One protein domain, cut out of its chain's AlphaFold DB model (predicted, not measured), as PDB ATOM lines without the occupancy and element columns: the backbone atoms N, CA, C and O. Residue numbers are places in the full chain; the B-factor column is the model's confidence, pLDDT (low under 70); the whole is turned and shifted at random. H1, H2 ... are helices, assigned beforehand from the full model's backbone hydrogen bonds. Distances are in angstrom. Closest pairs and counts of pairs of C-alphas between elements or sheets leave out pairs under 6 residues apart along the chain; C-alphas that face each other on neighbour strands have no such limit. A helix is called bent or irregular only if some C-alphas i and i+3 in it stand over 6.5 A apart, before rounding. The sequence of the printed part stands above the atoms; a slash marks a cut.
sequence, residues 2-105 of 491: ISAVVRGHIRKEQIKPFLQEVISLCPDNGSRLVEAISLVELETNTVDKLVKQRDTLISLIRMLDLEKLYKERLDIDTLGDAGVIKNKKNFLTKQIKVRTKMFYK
ATOM      1  N   ILE A   2     216.050 237.164 239.915       79.12
ATOM      2  CA  ILE A   2     216.957 238.245 240.370       79.12
ATOM      3  C   ILE A   2     216.627 238.722 241.796       79.12
ATOM      4  O   ILE A   2     217.497 238.705 242.660       79.12
ATOM      5  N   SER A   3     215.358 239.035 242.082       80.25
ATOM      6  CA  SER A   3     214.910 239.420 243.434       80.25
ATOM      7  C   SER A   3     215.171 238.326 244.490       80.25
ATOM      8  O   SER A   3     215.536 238.625 245.622       80.25
ATOM      9  N   ALA A   4     215.089 237.043 244.114       80.19
ATOM     10  CA  ALA A   4     215.400 235.923 245.009       80.19
ATOM     11  C   ALA A   4     216.909 235.798 245.305       80.19
ATOM     12  O   ALA A   4     217.270 235.364 246.397       80.19
ATOM     13  N   VAL A   5     217.781 236.218 244.379       79.81
ATOM     14  CA  VAL A   5     219.235 236.330 244.623       79.81
ATOM     15  C   VAL A   5     219.536 237.463 245.581       79.81
ATOM     16  O   VAL A   5     220.262 237.267 246.548       79.81
ATOM     17  N   VAL A   6     218.951 238.637 245.336       78.75
ATOM     18  CA  VAL A   6     219.149 239.818 246.185       78.75
ATOM     19  C   VAL A   6     218.682 239.533 247.613       78.75
ATOM     20  O   VAL A   6     219.404 239.825 248.559       78.75
ATOM     21  N   ARG A   7     217.548 238.837 247.775       81.12
ATOM     22  CA  ARG A   7     217.009 238.421 249.083       81.12
ATOM     23  C   ARG A   7     217.745 237.246 249.742       81.12
ATOM     24  O   ARG A   7     217.407 236.891 250.867       81.12
ATOM     25  N   GLY A   8     218.742 236.653 249.078       74.81
ATOM     26  CA  GLY A   8     219.567 235.568 249.620       74.81
ATOM     27  C   GLY A   8     218.940 234.169 249.564       74.81
ATOM     28  O   GLY A   8     219.492 233.234 250.135       74.81
ATOM     29  N   HIS A   9     217.813 233.996 248.866       80.81
ATOM     30  CA  HIS A   9     217.159 232.691 248.704       80.81
ATOM     31  C   HIS A   9     217.888 231.776 247.710       80.81
ATOM     32  O   HIS A   9     217.723 230.560 247.770       80.81
ATOM     33  N   ILE A  10     218.683 232.340 246.793       81.62
ATOM     34  CA  ILE A  10     219.463 231.586 245.803       81.62
ATOM     35  C   ILE A  10     220.881 232.156 245.731       81.62
ATOM     36  O   ILE A  10     221.066 233.375 245.715       81.62
ATOM     37  N   ARG A  11     221.897 231.284 245.663       77.19
ATOM     38  CA  ARG A  11     223.296 231.719 245.538       77.19
ATOM     39  C   ARG A  11     223.548 232.288 244.141       77.19
ATOM     40  O   ARG A  11     223.190 231.675 243.137       77.19
ATOM     41  N   LYS A  12     224.239 233.429 244.070       72.56
ATOM     42  CA  LYS A  12     224.598 234.120 242.815       72.56
ATOM     43  C   LYS A  12     225.343 233.234 241.801       72.56
ATOM     44  O   LYS A  12     225.093 233.336 240.606       72.56
ATOM     45  N   GLU A  13     226.189 232.322 242.281       75.25
ATOM     46  CA  GLU A  13     226.967 231.379 241.456       75.25
ATOM     47  C   GLU A  13     226.089 230.364 240.713       75.25
ATOM     48  O   GLU A  13     226.422 229.960 239.604       75.25
ATOM     49  N   GLN A  14     224.943 229.990 241.289       78.62
ATOM     50  CA  GLN A  14     224.027 229.008 240.700       78.62
ATOM     51  C   GLN A  14     223.170 229.612 239.582       78.62
ATOM     52  O   GLN A  14     222.708 228.900 238.699       78.62
ATOM     53  N   ILE A  15     222.964 230.931 239.608       81.25
ATOM     54  CA  ILE A  15     222.091 231.638 238.663       81.25
ATOM     55  C   ILE A  15     222.840 232.170 237.444       81.25
ATOM     56  O   ILE A  15     222.225 232.343 236.394       81.25
ATOM     57  N   LYS A  16     224.158 232.374 237.535       80.00
ATOM     58  CA  LYS A  16     224.985 232.807 236.400       80.00
ATOM     59  C   LYS A  16     224.822 231.929 235.146       80.00
ATOM     60  O   LYS A  16     224.478 232.503 234.114       80.00
ATOM     61  N   PRO A  17     225.030 230.595 235.191       82.69
ATOM     62  CA  PRO A  17     224.951 229.764 233.986       82.69
ATOM     63  C   PRO A  17     223.546 229.780 233.379       82.69
ATOM     64  O   PRO A  17     223.406 229.906 232.169       82.69
ATOM     65  N   PHE A  18     222.511 229.782 234.223       83.94
ATOM     66  CA  PHE A  18     221.122 229.865 233.780       83.94
ATOM     67  C   PHE A  18     220.813 231.199 233.083       83.94
ATOM     68  O   PHE A  18     220.201 231.223 232.021       83.94
ATOM     69  N   LEU A  19     221.254 232.330 233.643       81.44
ATOM     70  CA  LEU A  19     221.050 233.633 233.006       81.44
ATOM     71  C   LEU A  19     221.849 233.769 231.707       81.44
ATOM     72  O   LEU A  19     221.341 234.353 230.756       81.44
ATOM     73  N   GLN A  20     223.060 233.210 231.639       81.75
ATOM     74  CA  GLN A  20     223.855 233.187 230.409       81.75
ATOM     75  C   GLN A  20     223.193 232.339 229.318       81.75
ATOM     76  O   GLN A  20     223.139 232.769 228.168       81.75
ATOM     77  N   GLU A  21     222.616 231.193 229.678       84.06
ATOM     78  CA  GLU A  21     221.831 230.360 228.767       84.06
ATOM     79  C   GLU A  21     220.586 231.111 228.263       84.06
ATOM     80  O   GLU A  21     220.364 231.205 227.057       84.06
ATOM     81  N   VAL A  22     219.840 231.774 229.155       82.88
ATOM     82  CA  VAL A  22     218.665 232.592 228.796       82.88
ATOM     83  C   VAL A  22     219.020 233.763 227.874       82.88
ATOM     84  O   VAL A  22     218.256 234.069 226.955       82.88
ATOM     85  N   ILE A  23     220.170 234.410 228.088       83.44
ATOM     86  CA  ILE A  23     220.684 235.463 227.199       83.44
ATOM     87  C   ILE A  23     221.084 234.870 225.838       83.44
ATOM     88  O   ILE A  23     220.825 235.491 224.810       83.44
ATOM     89  N   SER A  24     221.670 233.668 225.809       82.44
ATOM     90  CA  SER A  24     222.088 233.010 224.562       82.44
ATOM     91  C   SER A  24     220.916 232.548 223.687       82.44
ATOM     92  O   SER A  24     221.041 232.526 222.465       82.44
ATOM     93  N   LEU A  25     219.761 232.241 224.296       85.38
ATOM     94  CA  LEU A  25     218.552 231.814 223.585       85.38
ATOM     95  C   LEU A  25     217.916 232.936 222.751       85.38
ATOM     96  O   LEU A  25     217.315 232.660 221.716       85.38
ATOM     97  N   CYS A  26     218.014 234.195 223.193       80.94
ATOM     98  CA  CYS A  26     217.528 235.342 222.428       80.94
ATOM     99  C   CYS A  26     218.253 236.636 222.845       80.94
ATOM    100  O   CYS A  26     218.242 236.968 224.034       80.94
ATOM    101  N   PRO A  27     218.797 237.424 221.896       73.12
ATOM    102  CA  PRO A  27     219.482 238.688 222.194       73.12
ATOM    103  C   PRO A  27     218.635 239.688 223.002       73.12
ATOM    104  O   PRO A  27     219.160 240.392 223.868       73.12
ATOM    105  N   ASP A  28     217.314 239.707 222.789       82.19
ATOM    106  CA  ASP A  28     216.378 240.606 223.483       82.19
ATOM    107  C   ASP A  28     216.204 240.271 224.972       82.19
ATOM    108  O   ASP A  28     215.815 241.131 225.773       82.19
ATOM    109  N   ASN A  29     216.520 239.037 225.377       85.06
ATOM    110  CA  ASN A  29     216.434 238.629 226.777       85.06
ATOM    111  C   ASN A  29     217.451 239.376 227.643       85.06
ATOM    112  O   ASN A  29     217.165 239.616 228.814       85.06
ATOM    113  N   GLY A  30     218.583 239.815 227.079       83.19
ATOM    114  CA  GLY A  30     219.526 240.688 227.778       83.19
ATOM    115  C   GLY A  30     218.890 242.025 228.168       83.19
ATOM    116  O   GLY A  30     219.011 242.457 229.310       83.19
ATOM    117  N   SER A  31     218.137 242.646 227.257       85.69
ATOM    118  CA  SER A  31     217.440 243.917 227.507       85.69
ATOM    119  C   SER A  31     216.362 243.773 228.589       85.69
ATOM    120  O   SER A  31     216.346 244.526 229.566       85.69
ATOM    121  N   ARG A  32     215.527 242.728 228.485       86.19
ATOM    122  CA  ARG A  32     214.492 242.398 229.486       86.19
ATOM    123  C   ARG A  32     215.085 242.068 230.854       86.19
ATOM    124  O   ARG A  32     214.519 242.436 231.881       86.19
ATOM    125  N   LEU A  33     216.236 241.394 230.880       86.88
ATOM    126  CA  LEU A  33     216.953 241.101 232.116       86.88
ATOM    127  C   LEU A  33     217.403 242.393 232.797       86.88
ATOM    128  O   LEU A  33     217.172 242.547 233.992       86.88
ATOM    129  N   VAL A  34     217.986 243.334 232.048       87.75
ATOM    130  CA  VAL A  34     218.381 244.641 232.596       87.75
ATOM    131  C   VAL A  34     217.173 245.446 233.080       87.75
ATOM    132  O   VAL A  34     217.280 246.130 234.090       87.75
ATOM    133  N   GLU A  35     216.008 245.315 232.446       87.69
ATOM    134  CA  GLU A  35     214.755 245.919 232.933       87.69
ATOM    135  C   GLU A  35     214.329 245.377 234.302       87.69
ATOM    136  O   GLU A  35     214.007 246.123 235.228       87.69
ATOM    137  N   ALA A  36     214.393 244.054 234.463       88.25
ATOM    138  CA  ALA A  36     214.128 243.418 235.742       88.25
ATOM    139  C   ALA A  36     215.182 243.809 236.794       88.25
ATOM    140  O   ALA A  36     214.838 243.979 237.962       88.25
ATOM    141  N   ILE A  37     216.447 243.999 236.394       87.88
ATOM    142  CA  ILE A  37     217.503 244.541 237.264       87.88
ATOM    143  C   ILE A  37     217.179 245.983 237.670       87.88
ATOM    144  O   ILE A  37     217.312 246.277 238.851       87.88
ATOM    145  N   SER A  38     216.707 246.853 236.766       88.56
ATOM    146  CA  SER A  38     216.360 248.246 237.105       88.56
ATOM    147  C   SER A  38     215.169 248.349 238.063       88.56
ATOM    148  O   SER A  38     215.146 249.209 238.938       88.56
ATOM    149  N   LEU A  39     214.195 247.438 237.967       87.38
ATOM    150  CA  LEU A  39     213.090 247.377 238.932       87.38
ATOM    151  C   LEU A  39     213.577 246.930 240.315       87.38
ATOM    152  O   LEU A  39     213.194 247.508 241.329       87.38
ATOM    153  N   VAL A  40     214.459 245.928 240.363       85.94
ATOM    154  CA  VAL A  40     215.066 245.471 241.622       85.94
ATOM    155  C   VAL A  40     216.015 246.527 242.198       85.94
ATOM    156  O   VAL A  40     216.067 246.691 243.411       85.94
ATOM    157  N   GLU A  41     216.724 247.279 241.356       87.06
ATOM    158  CA  GLU A  41     217.532 248.436 241.753       87.06
ATOM    159  C   GLU A  41     216.670 249.484 242.461       87.06
ATOM    160  O   GLU A  41     217.009 249.895 243.575       87.06
ATOM    161  N   LEU A  42     215.525 249.845 241.874       83.50
ATOM    162  CA  LEU A  42     214.569 250.764 242.484       83.50
ATOM    163  C   LEU A  42     214.097 250.246 243.852       83.50
ATOM    164  O   LEU A  42     214.180 250.977 244.836       83.50
ATOM    165  N   GLU A  43     213.700 248.970 243.948       83.88
ATOM    166  CA  GLU A  43     213.303 248.346 245.221       83.88
ATOM    167  C   GLU A  43     214.421 248.404 246.277       83.88
ATOM    168  O   GLU A  43     214.159 248.709 247.443       83.88
ATOM    169  N   THR A  44     215.672 248.134 245.885       81.31
ATOM    170  CA  THR A  44     216.823 248.184 246.802       81.31
ATOM    171  C   THR A  44     217.196 249.598 247.242       81.31
ATOM    172  O   THR A  44     217.804 249.747 248.301       81.31
ATOM    173  N   ASN A  45     216.823 250.621 246.468       79.06
ATOM    174  CA  ASN A  45     217.051 252.027 246.799       79.06
ATOM    175  C   ASN A  45     215.956 252.609 247.701       79.06
ATOM    176  O   ASN A  45     216.240 253.502 248.492       79.06
ATOM    177  N   THR A  46     214.715 252.122 247.594       77.44
ATOM    178  CA  THR A  46     213.567 252.685 248.326       77.44
ATOM    179  C   THR A  46     213.221 251.947 249.617       77.44
ATOM    180  O   THR A  46     212.605 252.531 250.503       77.44
ATOM    181  N   VAL A  47     213.546 250.653 249.730       79.00
ATOM    182  CA  VAL A  47     213.149 249.826 250.880       79.00
ATOM    183  C   VAL A  47     214.315 249.662 251.858       79.00
ATOM    184  O   VAL A  47     215.236 248.889 251.600       79.00
ATOM    185  N   ASP A  48     214.225 250.287 253.039       70.69
ATOM    186  CA  ASP A  48     215.273 250.286 254.083       70.69
ATOM    187  C   ASP A  48     215.807 248.887 254.450       70.69
ATOM    188  O   ASP A  48     216.995 248.696 254.717       70.69
ATOM    189  N   LYS A  49     214.938 247.866 254.431       68.38
ATOM    190  CA  LYS A  49     215.312 246.472 254.736       68.38
ATOM    191  C   LYS A  49     216.210 245.833 253.667       68.38
ATOM    192  O   LYS A  49     216.944 244.900 253.988       68.38
ATOM    193  N   LEU A  50     216.156 246.311 252.422       67.38
ATOM    194  CA  LEU A  50     216.880 245.763 251.268       67.38
ATOM    195  C   LEU A  50     218.175 246.529 250.948       67.38
ATOM    196  O   LEU A  50     218.978 246.047 250.154       67.38
ATOM    197  N   VAL A  51     218.444 247.653 251.623       68.62
ATOM    198  CA  VAL A  51     219.682 248.438 251.449       68.62
ATOM    199  C   VAL A  51     220.929 247.589 251.727       68.62
ATOM    200  O   VAL A  51     221.904 247.644 250.982       68.62
ATOM    201  N   LYS A  52     220.875 246.704 252.737       69.75
ATOM    202  CA  LYS A  52     221.959 245.751 253.062       69.75
ATOM    203  C   LYS A  52     222.216 244.708 251.965       69.75
ATOM    204  O   LYS A  52     223.245 244.045 251.977       69.75
ATOM    205  N   GLN A  53     221.277 244.530 251.040       74.69
ATOM    206  CA  GLN A  53     221.348 243.551 249.956       74.69
ATOM    207  C   GLN A  53     221.801 244.178 248.625       74.69
ATOM    208  O   GLN A  53     222.031 243.452 247.653       74.69
ATOM    209  N   ARG A  54     222.018 245.502 248.594       80.00
ATOM    210  CA  ARG A  54     222.528 246.249 247.434       80.00
ATOM    211  C   ARG A  54     223.883 245.722 246.948       80.00
ATOM    212  O   ARG A  54     224.084 245.589 245.744       80.00
ATOM    213  N   ASP A  55     224.765 245.293 247.852       80.94
ATOM    214  CA  ASP A  55     226.056 244.683 247.490       80.94
ATOM    215  C   ASP A  55     225.894 243.370 246.711       80.94
ATOM    216  O   ASP A  55     226.670 243.060 245.801       80.94
ATOM    217  N   THR A  56     224.843 242.603 247.021       82.38
ATOM    218  CA  THR A  56     224.529 241.357 246.309       82.38
ATOM    219  C   THR A  56     224.070 241.665 244.886       82.38
ATOM    220  O   THR A  56     224.547 241.019 243.949       82.38
ATOM    221  N   LEU A  57     223.238 242.700 244.709       83.12
ATOM    222  CA  LEU A  57     222.820 243.205 243.398       83.12
ATOM    223  C   LEU A  57     224.014 243.717 242.577       83.12
ATOM    224  O   LEU A  57     224.185 243.310 241.431       83.12
ATOM    225  N   ILE A  58     224.891 244.530 243.173       85.25
ATOM    226  CA  ILE A  58     226.108 245.035 242.518       85.25
ATOM    227  C   ILE A  58     227.011 243.875 242.073       85.25
ATOM    228  O   ILE A  58     227.524 243.871 240.952       85.25
ATOM    229  N   SER A  59     227.179 242.858 242.925       82.56
ATOM    230  CA  SER A  59     227.978 241.677 242.587       82.56
ATOM    231  C   SER A  59     227.377 240.851 241.443       82.56
ATOM    232  O   SER A  59     228.126 240.275 240.658       82.56
ATOM    233  N   LEU A  60     226.045 240.823 241.322       83.56
ATOM    234  CA  LEU A  60     225.334 240.166 240.226       83.56
ATOM    235  C   LEU A  60     225.500 240.944 238.912       83.56
ATOM    236  O   LEU A  60     225.807 240.342 237.886       83.56
ATOM    237  N   ILE A  61     225.367 242.275 238.947       85.19
ATOM    238  CA  ILE A  61     225.554 243.162 237.783       85.19
ATOM    239  C   ILE A  61     226.958 242.985 237.190       85.19
ATOM    240  O   ILE A  61     227.093 242.807 235.978       85.19
ATOM    241  N   ARG A  62     227.990 242.945 238.046       84.56
ATOM    242  CA  ARG A  62     229.394 242.701 237.656       84.56
ATOM    243  C   ARG A  62     229.641 241.330 237.023       84.56
ATOM    244  O   ARG A  62     230.660 241.146 236.379       84.56
ATOM    245  N   MET A  63     228.762 240.356 237.246       82.50
ATOM    246  CA  MET A  63     228.957 238.970 236.809       82.50
ATOM    247  C   MET A  63     228.350 238.678 235.429       82.50
ATOM    248  O   MET A  63     228.707 237.680 234.802       82.50
ATOM    249  N   LEU A  64     227.400 239.511 235.001       81.44
ATOM    250  CA  LEU A  64     226.562 239.300 233.819       81.44
ATOM    251  C   LEU A  64     227.097 239.997 232.550       81.44
ATOM    252  O   LEU A  64     226.558 239.753 231.480       81.44
ATOM    253  N   ASP A  65     228.139 240.831 232.649       79.62
ATOM    254  CA  ASP A  65     228.849 241.471 231.519       79.62
ATOM    255  C   ASP A  65     227.966 242.220 230.486       79.62
ATOM    256  O   ASP A  65     228.312 242.345 229.312       79.62
ATOM    257  N   LEU A  66     226.835 242.800 230.911       84.00
ATOM    258  CA  LEU A  66     225.922 243.582 230.051       84.00
ATOM    259  C   LEU A  66     226.169 245.104 230.124       84.00
ATOM    260  O   LEU A  66     225.231 245.901 230.184       84.00
ATOM    261  N   GLU A  67     227.433 245.540 230.102       82.56
ATOM    262  CA  GLU A  67     227.816 246.937 230.378       82.56
ATOM    263  C   GLU A  67     227.103 248.002 229.530       82.56
ATOM    264  O   GLU A  67     226.841 249.104 230.018       82.56
ATOM    265  N   LYS A  68     226.826 247.713 228.251       83.19
ATOM    266  CA  LYS A  68     226.145 248.659 227.350       83.19
ATOM    267  C   LYS A  68     224.702 248.902 227.793       83.19
ATOM    268  O   LYS A  68     224.303 250.053 227.917       83.19
ATOM    269  N   LEU A  69     223.977 247.828 228.102       84.69
ATOM    270  CA  LEU A  69     222.573 247.875 228.514       84.69
ATOM    271  C   LEU A  69     222.418 248.496 229.909       84.69
ATOM    272  O   LEU A  69     221.473 249.239 230.156       84.69
ATOM    273  N   TYR A  70     223.380 248.264 230.810       87.81
ATOM    274  CA  TYR A  70     223.391 248.907 232.125       87.81
ATOM    275  C   TYR A  70     223.450 250.432 232.026       87.81
ATOM    276  O   TYR A  70     222.695 251.117 232.710       87.81
ATOM    277  N   LYS A  71     224.307 250.967 231.146       84.44
ATOM    278  CA  LYS A  71     224.475 252.421 230.952       84.44
ATOM    279  C   LYS A  71     223.213 253.113 230.430       84.44
ATOM    280  O   LYS A  71     223.106 254.328 230.571       84.44
ATOM    281  N   GLU A  72     222.299 252.369 229.810       82.56
ATOM    282  CA  GLU A  72     221.043 252.896 229.272       82.56
ATOM    283  C   GLU A  72     219.937 252.996 230.329       82.56
ATOM    284  O   GLU A  72     219.109 253.903 230.237       82.56
ATOM    285  N   ARG A  73     219.908 252.080 231.310       84.75
ATOM    286  CA  ARG A  73     218.731 251.858 232.173       84.75
ATOM    287  C   ARG A  73     218.970 252.005 233.679       84.75
ATOM    288  O   ARG A  73     218.004 252.285 234.377       84.75
ATOM    289  N   LEU A  74     220.194 251.803 234.175       86.31
ATOM    290  CA  LEU A  74     220.489 251.848 235.616       86.31
ATOM    291  C   LEU A  74     220.883 253.255 236.088       86.31
ATOM    292  O   LEU A  74     221.390 254.067 235.305       86.31
ATOM    293  N   ASP A  75     220.722 253.523 237.386       84.94
ATOM    294  CA  ASP A  75     221.096 254.807 237.976       84.94
ATOM    295  C   ASP A  75     222.618 254.997 238.040       84.94
ATOM    296  O   ASP A  75     223.417 254.064 238.180       84.94
ATOM    297  N   ILE A  76     223.045 256.263 237.987       84.25
ATOM    298  CA  ILE A  76     224.465 256.659 237.960       84.25
ATOM    299  C   ILE A  76     225.213 256.160 239.201       84.25
ATOM    300  O   ILE A  76     226.390 255.797 239.110       84.25
ATOM    301  N   ASP A  77     224.541 256.122 240.351       84.00
ATOM    302  CA  ASP A  77     225.140 255.636 241.588       84.00
ATOM    303  C   ASP A  77     225.441 254.144 241.526       84.00
ATOM    304  O   ASP A  77     226.578 253.755 241.782       84.00
ATOM    305  N   THR A  78     224.489 253.329 241.073       85.75
ATOM    306  CA  THR A  78     224.665 251.880 240.901       85.75
ATOM    307  C   THR A  78     225.678 251.555 239.811       85.75
ATOM    308  O   THR A  78     226.483 250.644 239.976       85.75
ATOM    309  N   LEU A  79     225.722 252.334 238.728       86.06
ATOM    310  CA  LEU A  79     226.735 252.189 237.680       86.06
ATOM    311  C   LEU A  79     228.153 252.506 238.175       86.06
ATOM    312  O   LEU A  79     229.116 251.855 237.759       86.06
ATOM    313  N   GLY A  80     228.296 253.498 239.057       84.56
ATOM    314  CA  GLY A  80     229.574 253.794 239.699       84.56
ATOM    315  C   GLY A  80     229.966 252.735 240.729       84.56
ATOM    316  O   GLY A  80     231.108 252.281 240.720       84.56
ATOM    317  N   ASP A  81     229.021 252.278 241.554       84.44
ATOM    318  CA  ASP A  81     229.264 251.239 242.564       84.44
ATOM    319  C   ASP A  81     229.589 249.886 241.903       84.44
ATOM    320  O   ASP A  81     230.458 249.148 242.367       84.44
ATOM    321  N   ALA A  82     228.977 249.577 240.756       84.50
ATOM    322  CA  ALA A  82     229.285 248.399 239.948       84.50
ATOM    323  C   ALA A  82     230.631 248.483 239.214       84.50
ATOM    324  O   ALA A  82     231.104 247.460 238.726       84.50
ATOM    325  N   GLY A  83     231.291 249.644 239.186       82.69
ATOM    326  CA  GLY A  83     232.560 249.840 238.477       82.69
ATOM    327  C   GLY A  83     232.411 249.993 236.958       82.69
ATOM    328  O   GLY A  83     233.412 250.136 236.259       82.69
ATOM    329  N   VAL A  84     231.173 250.031 236.448       84.75
ATOM    330  CA  VAL A  84     230.849 250.262 235.027       84.75
ATOM    331  C   VAL A  84     231.227 251.690 234.609       84.75
ATOM    332  O   VAL A  84     231.568 251.954 233.451       84.75
ATOM    333  N   ILE A  85     231.195 252.631 235.561       84.31
ATOM    334  CA  ILE A  85     231.614 254.023 235.385       84.31
ATOM    335  C   ILE A  85     232.720 254.355 236.388       84.31
ATOM    336  O   ILE A  85     232.520 254.301 237.596       84.31
ATOM    337  N   LYS A  86     233.879 254.797 235.885       81.00
ATOM    338  CA  LYS A  86     235.040 255.160 236.719       81.00
ATOM    339  C   LYS A  86     234.859 256.465 237.508       81.00
ATOM    340  O   LYS A  86     235.455 256.630 238.563       81.00
ATOM    341  N   ASN A  87     234.081 257.422 236.990       85.06
ATOM    342  CA  ASN A  87     233.876 258.732 237.620       85.06
ATOM    343  C   ASN A  87     232.415 259.201 237.484       85.06
ATOM    344  O   ASN A  87     232.000 259.655 236.413       85.06
ATOM    345  N   LYS A  88     231.659 259.122 238.591       84.62
ATOM    346  CA  LYS A  88     230.235 259.495 238.677       84.62
ATOM    347  C   LYS A  88     229.979 260.959 238.270       84.62
ATOM    348  O   LYS A  88     229.093 261.229 237.460       84.62
ATOM    349  N   LYS A  89     230.800 261.907 238.751       84.81
ATOM    350  CA  LYS A  89     230.627 263.356 238.499       84.81
ATOM    351  C   LYS A  89     230.817 263.733 237.026       84.81
ATOM    352  O   LYS A  89     230.037 264.512 236.473       84.81
ATOM    353  N   ASN A  90     231.827 263.154 236.370       85.94
ATOM    354  CA  ASN A  90     232.081 263.404 234.948       85.94
ATOM    355  C   ASN A  90     230.976 262.816 234.066       85.94
ATOM    356  O   ASN A  90     230.577 263.443 233.082       85.94
ATOM    357  N   PHE A  91     230.462 261.637 234.423       86.56
ATOM    358  CA  PHE A  91     229.367 261.013 233.691       86.56
ATOM    359  C   PHE A  91     228.069 261.815 233.815       86.56
ATOM    360  O   PHE A  91     227.451 262.095 232.792       86.56
ATOM    361  N   LEU A  92     227.717 262.281 235.020       85.81
ATOM    362  CA  LEU A  92     226.556 263.149 235.236       85.81
ATOM    363  C   LEU A  92     226.668 264.447 234.422       85.81
ATOM    364  O   LEU A  92     225.757 264.793 233.673       85.81
ATOM    365  N   THR A  93     227.821 265.122 234.476       88.06
ATOM    366  CA  THR A  93     228.075 266.329 233.669       88.06
ATOM    367  C   THR A  93     227.910 266.053 232.171       88.06
ATOM    368  O   THR A  93     227.336 266.863 231.442       88.06
ATOM    369  N   LYS A  94     228.400 264.904 231.687       88.25
ATOM    370  CA  LYS A  94     228.271 264.503 230.280       88.25
ATOM    371  C   LYS A  94     226.820 264.188 229.911       88.25
ATOM    372  O   LYS A  94     226.371 264.635 228.860       88.25
ATOM    373  N   GLN A  95     226.087 263.478 230.766       84.75
ATOM    374  CA  GLN A  95     224.674 263.159 230.563       84.75
ATOM    375  C   GLN A  95     223.825 264.434 230.503       84.75
ATOM    376  O   GLN A  95     223.024 264.573 229.581       84.75
ATOM    377  N   ILE A  96     224.054 265.392 231.414       86.06
ATOM    378  CA  ILE A  96     223.400 266.708 231.394       86.06
ATOM    379  C   ILE A  96     223.707 267.417 230.075       86.06
ATOM    380  O   ILE A  96     222.783 267.785 229.364       86.06
ATOM    381  N   LYS A  97     224.981 267.533 229.676       88.88
ATOM    382  CA  LYS A  97     225.361 268.178 228.404       88.88
ATOM    383  C   LYS A  97     224.688 267.535 227.187       88.88
ATOM    384  O   LYS A  97     224.242 268.254 226.297       88.88
ATOM    385  N   VAL A  98     224.613 266.203 227.138       86.81
ATOM    386  CA  VAL A  98     223.972 265.469 226.033       86.81
ATOM    387  C   VAL A  98     222.464 265.697 226.029       86.81
ATOM    388  O   VAL A  98     221.934 266.079 224.990       86.81
ATOM    389  N   ARG A  99     221.784 265.539 227.172       85.94
ATOM    390  CA  ARG A  99     220.342 265.808 227.290       85.94
ATOM    391  C   ARG A  99     220.031 267.255 226.936       85.94
ATOM    392  O   ARG A  99     219.155 267.503 226.119       85.94
ATOM    393  N   THR A 100     220.792 268.209 227.468       87.69
ATOM    394  CA  THR A 100     220.575 269.623 227.174       87.69
ATOM    395  C   THR A 100     220.749 269.920 225.688       87.69
ATOM    396  O   THR A 100     219.916 270.599 225.096       87.69
ATOM    397  N   LYS A 101     221.785 269.357 225.056       87.94
ATOM    398  CA  LYS A 101     221.998 269.480 223.610       87.94
ATOM    399  C   LYS A 101     220.872 268.830 222.800       87.94
ATOM    400  O   LYS A 101     220.517 269.363 221.762       87.94
ATOM    401  N   MET A 102     220.344 267.695 223.247       80.31
ATOM    402  CA  MET A 102     219.306 266.956 222.528       80.31
ATOM    403  C   MET A 102     217.935 267.635 222.620       80.31
ATOM    404  O   MET A 102     217.222 267.672 221.627       80.31
ATOM    405  N   PHE A 103     217.582 268.181 223.787       80.81
ATOM    406  CA  PHE A 103     216.241 268.719 224.038       80.81
ATOM    407  C   PHE A 103     216.124 270.237 223.872       80.81
ATOM    408  O   PHE A 103     215.056 270.712 223.503       80.81
ATOM    409  N   TYR A 104     217.186 271.006 224.135       81.50
ATOM    410  CA  TYR A 104     217.100 272.476 224.163       81.50
ATOM    411  C   TYR A 104     217.896 273.173 223.062       81.50
ATOM    412  O   TYR A 104     217.692 274.365 222.831       81.50
ATOM    413  N   LYS A 105     218.809 272.480 222.368       78.25
ATOM    414  CA  LYS A 105     219.542 273.104 221.263       78.25
ATOM    415  C   LYS A 105     218.652 273.129 220.022       78.25
ATOM    416  O   LYS A 105     218.447 272.099 219.389       78.25
TER     417      LYS A 105
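Overview. This is residues 2 to 105 of the 491 residues of the protein "THO complex subunit 2" of Armadillidium vulgare (UniProt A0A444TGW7). The long helix H3 is the core, and H4 folds back beside it as a helical hairpin; H2 makes a V with H3, and short H1 packs on H3 and H4 near the open end of that V. H5 packs on H3, and after H6 the chain runs away as helix H7, whose residues 96 to 104, with Lys 105, stick out as an arm. The printed part has 104 residues with seven named helices, H1 to H7 in order, and no named strand: all helix. It is compact, with a radius of gyration of the C-alphas of 14.9 A and spans of 47 by 35 by 21 A.

Arrangement. Begin at H1, residues 2 to 6. It touches H3, residues 28 to 46, where the closest C-alphas, Ser 3 and Val 40, are 6.3 A apart. It also touches H4, residues 51 to 61, at C-alphas Val 6 and Thr 56, 5.6 A. H2, residues 12 to 25, only just touches H3, with 3 pairs of C-alphas within 8 A, and only at the corner by their link; the closest C-alphas are Ile 23 and Asn 29, 5.3 A. H3 is the hub, touching four helices. With H4 it forms a hairpin at a shallow tilt of 18 degrees, opposite ways, closest at C-alphas Thr 44 and Val 51, 5.5 A. H5, residues 67 to 73, touches H3 at a steep tilt of 59 degrees, the same way, closest at C-alphas Ser 38 and Arg 73, 6.6 A. H6, residues 76 to 81, and H7, residues 88 to 104, form a hairpin at a shallow tilt of 21 degrees, closest at C-alphas Gly 80 and Lys 88, 5.8 A. H7 is apart from H3. In H1, H3, H6 and H7 every O i to N i+4 pair is within hydrogen-bond range; in H2 8 of 10 are, in H4 5 of 7, in H5 2 of 3.

Along the chain. Find C-alpha 2 at (216.957, 238.245, 240.370), where H1 begins. H2 is 20.3 A long and only just irregular, with C-alphas 14 and 17 6.8 A apart. H3 runs 27.8 A from C-alpha 28 at (216.378, 240.606, 223.483). H4, 15.8 A, is only just irregular: C-alphas 52 and 55 are 7.0 A apart. H7 runs 23.5 A and ends at C-alpha 104, (217.100, 272.476, 224.163).

Size, cuts and confidence. The C-alphas farthest apart, His 9 and Lys 105, are 48.9 A apart. The printed part has no cut and no long link. Look to residues 49 to 52 for pLDDT under 70; the mean of the printed part is 82.5.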